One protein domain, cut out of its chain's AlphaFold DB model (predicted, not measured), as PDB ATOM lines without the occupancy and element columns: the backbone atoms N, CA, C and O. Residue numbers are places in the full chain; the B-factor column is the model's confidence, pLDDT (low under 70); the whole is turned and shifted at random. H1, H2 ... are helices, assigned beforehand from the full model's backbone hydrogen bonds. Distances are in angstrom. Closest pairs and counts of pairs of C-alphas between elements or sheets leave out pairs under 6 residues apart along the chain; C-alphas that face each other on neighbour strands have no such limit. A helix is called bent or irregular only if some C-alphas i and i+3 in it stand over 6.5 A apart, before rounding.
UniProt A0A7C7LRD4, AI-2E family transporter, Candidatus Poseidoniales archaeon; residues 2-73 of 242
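This is residues 2 to 73 of the 242 residues of the protein "AI-2E family transporter" of Candidatus Poseidoniales archaeon (UniProt A0A7C7LRD4). Three helices fold back and forth in the chain, H2 to H3 to the long H4, with H3 at the corner of the triangle they make, and the short H1 sits at its open side, between the beginning of H2 and H4. Residues 66 to 73, of which 66 to 72 belong to H4, stand free and stick out past this body. The printed part has 72 residues with four named helices, H1 H2 H3 H4, and no named strand; its class is all helix. It is compact, with a radius of gyration of the C-alphas of 12.4 A, and elongated, spanning 38 by 21 by 17 A.

Start from H4, residues 47 to 72. With residues 50 to 61 alone it touches H3, residues 29 to 44; the closest C-alphas are those of Gly 41 and Trp 50, 6.0 A apart. This helical hairpin has a shallow tilt of 16 degrees, opposite ways. H3 also touches H2, residues 12 to 22, in a helical hairpin at a shallow tilt of 24 degrees, opposite ways; the closest C-alphas, of Leu 22 and Gly 29, are 4.3 A apart. H2 and H4 are apart. H1, residues 2 to 6, touches H4 at residues 53 to 57 alone; the closest C-alphas, of Ile 3 and Met 53, are 7.2 A apart. H1 and H2 only just touch, only at the corner, with 3 pairs of C-alphas within 8 A, the closest being Leu 4 and Trp 12 at 5.6 A. In H1 and H2 every O i to N i+4 pair is within hydrogen-bond range; in H3 it is 9 of 12 and in H4 19 of 22.

Find C-alpha 47 at (-34.621, 1.056, -38.935); from there H4 runs 36.0 A to C-alpha 72 at (-10.012, 11.257, -14.723). H3 measures 24.2 A and is only just irregular, with C-alphas 33 and 36 6.7 A apart. H2 measures 15.1 A. H1 begins at C-alpha 2, (-17.926, -3.200, -29.064), and measures 6.2 A.

The two C-alphas farthest apart are those of Pro 46 and Thr 73, at 38.3 A. The printed part has no cut. The links H1 to H2 and H3 to H4 are tight, and H2 to H3 is short. Look at the B-factor column: the mean pLDDT of the printed part is 84.5, and residue 27 and residues 70 to 73 are under 70.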
ATOM      1  N   ALA A   2     -17.019  -2.164 -29.588       88.00
ATOM      2  CA  ALA A   2     -17.926  -3.200 -29.064       88.00
ATOM      3  C   ALA A   2     -19.389  -3.057 -29.533       88.00
ATOM      4  O   ALA A   2     -19.999  -4.043 -29.927       88.00
ATOM      5  N   ILE A   3     -19.916  -1.826 -29.569       87.56
ATOM      6  CA  ILE A   3     -21.268  -1.545 -30.081       87.56
ATOM      7  C   ILE A   3     -21.393  -1.984 -31.548       87.56
ATOM      8  O   ILE A   3     -22.302  -2.721 -31.885       87.56
ATOM      9  N   LEU A   4     -20.449  -1.620 -32.420       88.00
ATOM     10  CA  LEU A   4     -20.502  -2.015 -33.837       88.00
ATOM     11  C   LEU A   4     -20.456  -3.538 -34.014       88.00
ATOM     12  O   LEU A   4     -21.215  -4.090 -34.804       88.00
ATOM     13  N   LEU A   5     -19.619  -4.216 -33.225       88.25
ATOM     14  CA  LEU A   5     -19.505  -5.674 -33.238       88.25
ATOM     15  C   LEU A   5     -20.816  -6.349 -32.808       88.25
ATOM     16  O   LEU A   5     -21.251  -7.297 -33.455       88.25
ATOM     17  N   LEU A   6     -21.476  -5.838 -31.763       90.94
ATOM     18  CA  LEU A   6     -22.742  -6.383 -31.256       90.94
ATOM     19  C   LEU A   6     -23.882  -6.281 -32.279       90.94
ATOM     20  O   LEU A   6     -24.749  -7.148 -32.324       90.94
ATOM     21  N   PHE A   7     -23.862  -5.245 -33.116       87.62
ATOM     22  CA  PHE A   7     -24.861  -5.024 -34.161       87.62
ATOM     23  C   PHE A   7     -24.477  -5.652 -35.510       87.62
ATOM     24  O   PHE A   7     -25.209  -5.487 -36.480       87.62
ATOM     25  N   GLY A   8     -23.360  -6.385 -35.587       83.69
ATOM     26  CA  GLY A   8     -22.918  -7.044 -36.820       83.69
ATOM     27  C   GLY A   8     -22.460  -6.068 -37.905       83.69
ATOM     28  O   GLY A   8     -22.542  -6.379 -39.088       83.69
ATOM     29  N   VAL A   9     -22.006  -4.875 -37.513       85.62
ATOM     30  CA  VAL A   9     -21.483  -3.875 -38.440       85.62
ATOM     31  C   VAL A   9     -20.034  -4.222 -38.791       85.62
ATOM     32  O   VAL A   9     -19.146  -4.210 -37.932       85.62
ATOM     33  N   ASP A  10     -19.800  -4.524 -40.067       82.94
ATOM     34  CA  ASP A  10     -18.476  -4.850 -40.596       82.94
ATOM     35  C   ASP A  10     -17.483  -3.687 -40.455       82.94
ATOM     36  O   ASP A  10     -17.842  -2.524 -40.255       82.94
ATOM     37  N   LEU A  11     -16.189  -4.006 -40.569       87.12
ATOM     38  CA  LEU A  11     -15.088  -3.039 -40.455       87.12
ATOM     39  C   LEU A  11     -15.030  -2.328 -39.089       87.12
ATOM     40  O   LEU A  11     -14.374  -1.295 -38.960       87.12
ATOM     41  N   TRP A  12     -15.653  -2.893 -38.045       85.75
ATOM     42  CA  TRP A  12     -15.648  -2.358 -36.675       85.75
ATOM     43  C   TRP A  12     -14.244  -2.013 -36.160       85.75
ATOM     44  O   TRP A  12     -14.090  -1.063 -35.392       85.75
ATOM     45  N   PHE A  13     -13.226  -2.763 -36.596       87.25
ATOM     46  CA  PHE A  13     -11.826  -2.520 -36.261       87.25
ATOM     47  C   PHE A  13     -11.273  -1.267 -36.951       87.25
ATOM     48  O   PHE A  13     -10.638  -0.444 -36.299       87.25
ATOM     49  N   ILE A  14     -11.559  -1.079 -38.245       88.12
ATOM     50  CA  ILE A  14     -11.144   0.115 -38.999       88.12
ATOM     51  C   ILE A  14     -11.804   1.354 -38.408       88.12
ATOM     52  O   ILE A  14     -11.133   2.357 -38.190       88.12
ATOM     53  N   TRP A  15     -13.098   1.270 -38.090       87.88
ATOM     54  CA  TRP A  15     -13.805   2.363 -37.433       87.88
ATOM     55  C   TRP A  15     -13.223   2.663 -36.057       87.88
ATOM     56  O   TRP A  15     -13.011   3.822 -35.735       87.88
ATOM     57  N   GLY A  16     -12.882   1.633 -35.280       85.94
ATOM     58  CA  GLY A  16     -12.178   1.794 -34.011       85.94
ATOM     59  C   GLY A  16     -10.833   2.503 -34.142       85.94
ATOM     60  O   GLY A  16     -10.557   3.424 -33.379       85.94
ATOM     61  N   LEU A  17     -10.023   2.107 -35.126       87.00
ATOM     62  CA  LEU A  17      -8.738   2.738 -35.412       87.00
ATOM     63  C   LEU A  17      -8.915   4.190 -35.874       87.00
ATOM     64  O   LEU A  17      -8.183   5.067 -35.432       87.00
ATOM     65  N   LEU A  18      -9.907   4.458 -36.723       85.25
ATOM     66  CA  LEU A  18     -10.221   5.808 -37.176       85.25
ATOM     67  C   LEU A  18     -10.677   6.693 -36.011       85.25
ATOM     68  O   LEU A  18     -10.207   7.819 -35.895       85.25
ATOM     69  N   THR A  19     -11.540   6.185 -35.125       84.81
ATOM     70  CA  THR A  19     -11.936   6.883 -33.895       84.81
ATOM     71  C   THR A  19     -10.737   7.164 -33.005       84.81
ATOM     72  O   THR A  19     -10.601   8.281 -32.525       84.81
ATOM     73  N   PHE A  20      -9.842   6.193 -32.824       83.19
ATOM     74  CA  PHE A  20      -8.617   6.387 -32.053       83.19
ATOM     75  C   PHE A  20      -7.743   7.507 -32.638       83.19
ATOM     76  O   PHE A  20      -7.322   8.396 -31.908       83.19
ATOM     77  N   LEU A  21      -7.524   7.507 -33.956       81.88
ATOM     78  CA  LEU A  21      -6.725   8.536 -34.624       81.88
ATOM     79  C   LEU A  21      -7.389   9.917 -34.577       81.88
ATOM     80  O   LEU A  21      -6.709  10.915 -34.360       81.88
ATOM     81  N   LEU A  22      -8.705   9.985 -34.782       81.38
ATOM     82  CA  LEU A  22      -9.438  11.249 -34.790       81.38
ATOM     83  C   LEU A  22      -9.599  11.837 -33.387       81.38
ATOM     84  O   LEU A  22      -9.559  13.056 -33.261       81.38
ATOM     85  N   ASN A  23      -9.720  11.014 -32.341       80.44
ATOM     86  CA  ASN A  23      -9.871  11.473 -30.955       80.44
ATOM     87  C   ASN A  23      -8.663  12.255 -30.416       80.44
ATOM     88  O   ASN A  23      -8.790  12.903 -29.386       80.44
ATOM     89  N   TYR A  24      -7.527  12.266 -31.120       72.06
ATOM     90  CA  TYR A  24      -6.437  13.202 -30.825       72.06
ATOM     91  C   TYR A  24      -6.814  14.671 -31.051       72.06
ATOM     92  O   TYR A  24      -6.104  15.548 -30.572       72.06
ATOM     93  N   VAL A  25      -7.900  14.950 -31.782       72.94
ATOM     94  CA  VAL A  25      -8.459  16.294 -31.948       72.94
ATOM     95  C   VAL A  25      -9.619  16.469 -30.964       72.94
ATOM     96  O   VAL A  25     -10.701  15.914 -31.210       72.94
ATOM     97  N   PRO A  26      -9.439  17.244 -29.877       70.81
ATOM     98  CA  PRO A  26     -10.482  17.469 -28.883       70.81
ATOM     99  C   PRO A  26     -11.762  18.020 -29.519       70.81
ATOM    100  O   PRO A  26     -11.707  18.767 -30.499       70.81
ATOM    101  N   TYR A  27     -12.915  17.638 -28.964       68.31
ATOM    102  CA  TYR A  27     -14.278  18.036 -29.368       68.31
ATOM    103  C   TYR A  27     -14.746  17.594 -30.767       68.31
ATOM    104  O   TYR A  27     -15.900  17.205 -30.935       68.31
ATOM    105  N   ILE A  28     -13.880  17.620 -31.778       74.12
ATOM    106  CA  ILE A  28     -14.238  17.373 -33.182       74.12
ATOM    107  C   ILE A  28     -13.999  15.914 -33.582       74.12
ATOM    108  O   ILE A  28     -14.783  15.338 -34.342       74.12
ATOM    109  N   GLY A  29     -12.942  15.296 -33.052       79.44
ATOM    110  CA  GLY A  29     -12.508  13.953 -33.421       79.44
ATOM    111  C   GLY A  29     -13.575  12.884 -33.225       79.44
ATOM    112  O   GLY A  29     -13.913  12.145 -34.152       79.44
ATOM    113  N   SER A  30     -14.157  12.856 -32.028       80.25
ATOM    114  CA  SER A  30     -15.169  11.870 -31.646       80.25
ATOM    115  C   SER A  30     -16.478  12.048 -32.423       80.25
ATOM    116  O   SER A  30     -17.106  11.058 -32.811       80.25
ATOM    117  N   LEU A  31     -16.864  13.295 -32.727       81.25
ATOM    118  CA  LEU A  31     -18.032  13.608 -33.556       81.25
ATOM    119  C   LEU A  31     -17.840  13.101 -34.987       81.25
ATOM    120  O   LEU A  31     -18.666  12.333 -35.483       81.25
ATOM    121  N   ILE A  32     -16.730  13.467 -35.634       85.38
ATOM    122  CA  ILE A  32     -16.449  13.056 -37.015       85.38
ATOM    123  C   ILE A  32     -16.302  11.536 -37.111       85.38
ATOM    124  O   ILE A  32     -16.824  10.930 -38.045       85.38
ATOM    125  N   ALA A  33     -15.650  10.900 -36.138       86.12
ATOM    126  CA  ALA A  33     -15.429   9.458 -36.150       86.12
ATOM    127  C   ALA A  33     -16.717   8.626 -36.044       86.12
ATOM    128  O   ALA A  33     -16.750   7.484 -36.505       86.12
ATOM    129  N   THR A  34     -17.772   9.181 -35.443       87.69
ATOM    130  CA  THR A  34     -19.036   8.469 -35.206       87.69
ATOM    131  C   THR A  34     -19.992   8.562 -36.403       87.69
ATOM    132  O   THR A  34     -20.838   7.686 -36.584       87.69
ATOM    133  N   ILE A  35     -19.825   9.557 -37.285       90.75
ATOM    134  CA  ILE A  35     -20.692   9.765 -38.459       90.75
ATOM    135  C   ILE A  35     -20.653   8.581 -39.446       90.75
ATOM    136  O   ILE A  35     -21.721   8.059 -39.783       90.75
ATOM    137  N   PRO A  36     -19.486   8.101 -39.922       89.56
ATOM    138  CA  PRO A  36     -19.464   7.045 -40.931       89.56
ATOM    139  C   PRO A  36     -20.077   5.710 -40.467       89.56
ATOM    140  O   PRO A  36     -20.852   5.138 -41.236       89.56
ATOM    141  N   PRO A  37     -19.834   5.214 -39.232       88.94
ATOM    142  CA  PRO A  37     -20.511   4.020 -38.725       88.94
ATOM    143  C   PRO A  37     -22.035   4.159 -38.653       88.94
ATOM    144  O   PRO A  37     -22.747   3.188 -38.907       88.94
ATOM    145  N   ILE A  38     -22.552   5.355 -38.346       91.69
ATOM    146  CA  ILE A  38     -23.998   5.628 -38.344       91.69
ATOM    147  C   ILE A  38     -24.571   5.504 -39.759       91.69
ATOM    148  O   ILE A  38     -25.613   4.870 -39.940       91.69
ATOM    149  N   ILE A  39     -23.889   6.082 -40.752       92.88
ATOM    150  CA  ILE A  39     -24.291   6.011 -42.165       92.88
ATOM    151  C   ILE A  39     -24.244   4.562 -42.661       92.88
ATOM    152  O   ILE A  39     -25.173   4.100 -43.319       92.88
ATOM    153  N   LEU A  40     -23.186   3.825 -42.321       90.19
ATOM    154  CA  LEU A  40     -23.044   2.428 -42.724       90.19
ATOM    155  C   LEU A  40     -24.109   1.546 -42.061       90.19
ATOM    156  O   LEU A  40     -24.730   0.722 -42.729       90.19
ATOM    157  N   GLY A  41     -24.398   1.770 -40.778       89.25
ATOM    158  CA  GLY A  41     -25.487   1.093 -40.080       89.25
ATOM    159  C   GLY A  41     -26.852   1.351 -40.718       89.25
ATOM    160  O   GLY A  41     -27.664   0.436 -40.776       89.25
ATOM    161  N   LEU A  42     -27.099   2.557 -41.243       92.44
ATOM    162  CA  LEU A  42     -28.355   2.884 -41.931       92.44
ATOM    163  C   LEU A  42     -28.549   2.042 -43.200       92.44
ATOM    164  O   LEU A  42     -29.677   1.707 -43.550       92.44
ATOM    165  N   ALA A  43     -27.456   1.701 -43.884       91.06
ATOM    166  CA  ALA A  43     -27.493   0.898 -45.102       91.06
ATOM    167  C   ALA A  43     -27.674  -0.608 -44.835       91.06
ATOM    168  O   ALA A  43     -28.186  -1.318 -45.698       91.06
ATOM    169  N   VAL A  44     -27.239  -1.099 -43.670       89.56
ATOM    170  CA  VAL A  44     -27.134  -2.542 -43.378       89.56
ATOM    171  C   VAL A  44     -28.192  -3.029 -42.379       89.56
ATOM    172  O   VAL A  44     -28.579  -4.195 -42.416       89.56
ATOM    173  N   LEU A  45     -28.687  -2.160 -41.492       91.69
ATOM    174  CA  LEU A  45     -29.560  -2.546 -40.381       91.69
ATOM    175  C   LEU A  45     -31.027  -2.138 -40.605       91.69
ATOM    176  O   LEU A  45     -31.305  -1.091 -41.191       91.69
ATOM    177  N   PRO A  46     -31.995  -2.899 -40.056       93.31
ATOM    178  CA  PRO A  46     -33.385  -2.459 -39.966       93.31
ATOM    179  C   PRO A  46     -33.515  -1.161 -39.158       93.31
ATOM    180  O   PRO A  46     -32.812  -0.975 -38.165       93.31
ATOM    181  N   THR A  47     -34.475  -0.298 -39.509       92.56
ATOM    182  CA  THR A  47     -34.621   1.056 -38.935       92.56
ATOM    183  C   THR A  47     -34.656   1.087 -37.403       92.56
ATOM    184  O   THR A  47     -34.000   1.930 -36.799       92.56
ATOM    185  N   GLY A  48     -35.378   0.164 -36.755       92.38
ATOM    186  CA  GLY A  48     -35.451   0.111 -35.288       92.38
ATOM    187  C   GLY A  48     -34.125  -0.286 -34.633       92.38
ATOM    188  O   GLY A  48     -33.719   0.294 -33.629       92.38
ATOM    189  N   THR A  49     -33.413  -1.235 -35.239       92.00
ATOM    190  CA  THR A  49     -32.101  -1.705 -34.778       92.00
ATOM    191  C   THR A  49     -31.024  -0.646 -35.011       92.00
ATOM    192  O   THR A  49     -30.211  -0.395 -34.126       92.00
ATOM    193  N   TRP A  50     -31.064   0.034 -36.157       94.50
ATOM    194  CA  TRP A  50     -30.212   1.183 -36.450       94.50
ATOM    195  C   TRP A  50     -30.414   2.315 -35.438       94.50
ATOM    196  O   TRP A  50     -29.443   2.781 -34.848       94.50
ATOM    197  N   ALA A  51     -31.663   2.715 -35.176       93.69
ATOM    198  CA  ALA A  51     -31.963   3.781 -34.221       93.69
ATOM    199  C   ALA A  51     -31.449   3.445 -32.811       93.69
ATOM    200  O   ALA A  51     -30.879   4.301 -32.136       93.69
ATOM    201  N   PHE A  52     -31.580   2.182 -32.392       94.56
ATOM    202  CA  PHE A  52     -31.042   1.721 -31.114       94.56
ATOM    203  C   PHE A  52     -29.504   1.734 -31.081       94.56
ATOM    204  O   PHE A  52     -28.916   2.156 -30.087       94.56
ATOM    205  N   MET A  53     -28.836   1.357 -32.176       94.44
ATOM    206  CA  MET A  53     -27.378   1.468 -32.294       94.44
ATOM    207  C   MET A  53     -26.909   2.925 -32.179       94.44
ATOM    208  O   MET A  53     -25.971   3.209 -31.435       94.44
ATOM    209  N   VAL A  54     -27.565   3.848 -32.889       93.75
ATOM    210  CA  VAL A  54     -27.256   5.288 -32.843       93.75
ATOM    211  C   VAL A  54     -27.423   5.830 -31.428       93.75
ATOM    212  O   VAL A  54     -26.534   6.517 -30.931       93.75
ATOM    213  N   PHE A  55     -28.518   5.472 -30.754       94.50
ATOM    214  CA  PHE A  55     -28.743   5.840 -29.359       94.50
ATOM    215  C   PHE A  55     -27.584   5.386 -28.461       94.50
ATOM    216  O   PHE A  55     -27.030   6.198 -27.722       94.50
ATOM    217  N   LEU A  56     -27.151   4.126 -28.573       93.81
ATOM    218  CA  LEU A  56     -26.026   3.610 -27.791       93.81
ATOM    219  C   LEU A  56     -24.702   4.317 -28.103       93.81
ATOM    220  O   LEU A  56     -23.912   4.537 -27.188       93.81
ATOM    221  N   LEU A  57     -24.448   4.690 -29.363       90.62
ATOM    222  CA  LEU A  57     -23.250   5.446 -29.741       90.62
ATOM    223  C   LEU A  57     -23.233   6.842 -29.101       90.62
ATOM    224  O   LEU A  57     -22.205   7.237 -28.556       90.62
ATOM    225  N   ILE A  58     -24.370   7.545 -29.105       90.12
ATOM    226  CA  ILE A  58     -24.508   8.869 -28.476       90.12
ATOM    227  C   ILE A  58     -24.339   8.762 -26.958       90.12
ATOM    228  O   ILE A  58     -23.562   9.514 -26.375       90.12
ATOM    229  N   VAL A  59     -25.010   7.799 -26.312       91.38
ATOM    230  CA  VAL A  59     -24.864   7.571 -24.864       91.38
ATOM    231  C   VAL A  59     -23.416   7.245 -24.511       91.38
ATOM    232  O   VAL A  59     -22.878   7.802 -23.559       91.38
ATOM    233  N   ASN A  60     -22.755   6.393 -25.298       88.75
ATOM    234  CA  ASN A  60     -21.346   6.080 -25.100       88.75
ATOM    235  C   ASN A  60     -20.476   7.341 -25.194       88.75
ATOM    236  O   ASN A  60     -19.618   7.545 -24.343       88.75
ATOM    237  N   GLN A  61     -20.702   8.201 -26.190       85.12
ATOM    238  CA  GLN A  61     -19.950   9.447 -26.337       85.12
ATOM    239  C   GLN A  61     -20.181  10.401 -25.159       85.12
ATOM    240  O   GLN A  61     -19.223  10.982 -24.658       85.12
ATOM    241  N   GLN A  62     -21.416  10.508 -24.665       85.31
ATOM    242  CA  GLN A  62     -21.745  11.357 -23.522       85.31
ATOM    243  C   GLN A  62     -21.089  10.860 -22.229       85.31
ATOM    244  O   GLN A  62     -20.531  11.659 -21.482       85.31
ATOM    245  N   VAL A  63     -21.138   9.551 -21.970       86.50
ATOM    246  CA  VAL A  63     -20.564   8.941 -20.760       86.50
ATOM    247  C   VAL A  63     -19.039   9.033 -20.771       86.50
ATOM    248  O   VAL A  63     -18.441   9.445 -19.779       86.50
ATOM    249  N   TRP A  64     -18.402   8.691 -21.892       80.25
ATOM    250  CA  TRP A  64     -16.947   8.765 -21.992       80.25
ATOM    251  C   TRP A  64     -16.445  10.207 -21.993       80.25
ATOM    252  O   TRP A  64     -15.606  10.530 -21.161       80.25
ATOM    253  N   GLY A  65     -16.999  11.069 -22.850       72.31
ATOM    254  CA  GLY A  65     -16.504  12.434 -23.026       72.31
ATOM    255  C   GLY A  65     -16.824  13.380 -21.868       72.31
ATOM    256  O   GLY A  65     -15.992  14.202 -21.516       72.31
ATOM    257  N   ASN A  66     -18.005  13.277 -21.244       72.44
ATOM    258  CA  ASN A  66     -18.407  14.241 -20.206       72.44
ATOM    259  C   ASN A  66     -18.266  13.735 -18.772       72.44
ATOM    260  O   ASN A  66     -18.283  14.557 -17.862       72.44
ATOM    261  N   PHE A  67     -18.182  12.421 -18.543       71.25
ATOM    262  CA  PHE A  67     -18.177  11.853 -17.187       71.25
ATOM    263  C   PHE A  67     -16.863  11.176 -16.824       71.25
ATOM    264  O   PHE A  67     -16.400  11.301 -15.695       71.25
ATOM    265  N   ILE A  68     -16.292  10.407 -17.748       72.38
ATOM    266  CA  ILE A  68     -15.080   9.632 -17.472       72.38
ATOM    267  C   ILE A  68     -13.849  10.483 -17.763       72.38
ATOM    268  O   ILE A  68     -12.980  10.602 -16.907       72.38
ATOM    269  N   GLU A  69     -13.798  11.107 -18.940       70.69
ATOM    270  CA  GLU A  69     -12.660  11.914 -19.380       70.69
ATOM    271  C   GLU A  69     -12.436  13.136 -18.478       70.69
ATOM    272  O   GLU A  69     -11.318  13.343 -18.016       70.69
ATOM    273  N   THR A  70     -13.500  13.866 -18.135       65.12
ATOM    274  CA  THR A  70     -13.459  15.023 -17.221       65.12
ATOM    275  C   THR A  70     -13.072  14.640 -15.795       65.12
ATOM    276  O   THR A  70     -12.298  15.342 -15.159       65.12
ATOM    277  N   LYS A  71     -13.577  13.513 -15.281       63.28
ATOM    278  CA  LYS A  71     -13.299  13.080 -13.906       63.28
ATOM    279  C   LYS A  71     -11.897  12.492 -13.741       63.28
ATOM    280  O   LYS A  71     -11.340  12.557 -12.651       63.28
ATOM    281  N   TRP A  72     -11.351  11.856 -14.777       64.12
ATOM    282  CA  TRP A  72     -10.012  11.257 -14.723       64.12
ATOM    283  C   TRP A  72      -8.908  12.236 -15.109       64.12
ATOM    284  O   TRP A  72      -7.806  12.145 -14.575       64.12
ATOM    285  N   THR A  73      -9.191  13.179 -16.006       60.41
ATOM    286  CA  THR A  73      -8.244  14.224 -16.405       60.41
ATOM    287  C   THR A  73      -8.391  15.400 -15.441       60.41
ATOM    288  O   THR A  73      -8.901  16.452 -15.800       60.41
TER     289      THR A  73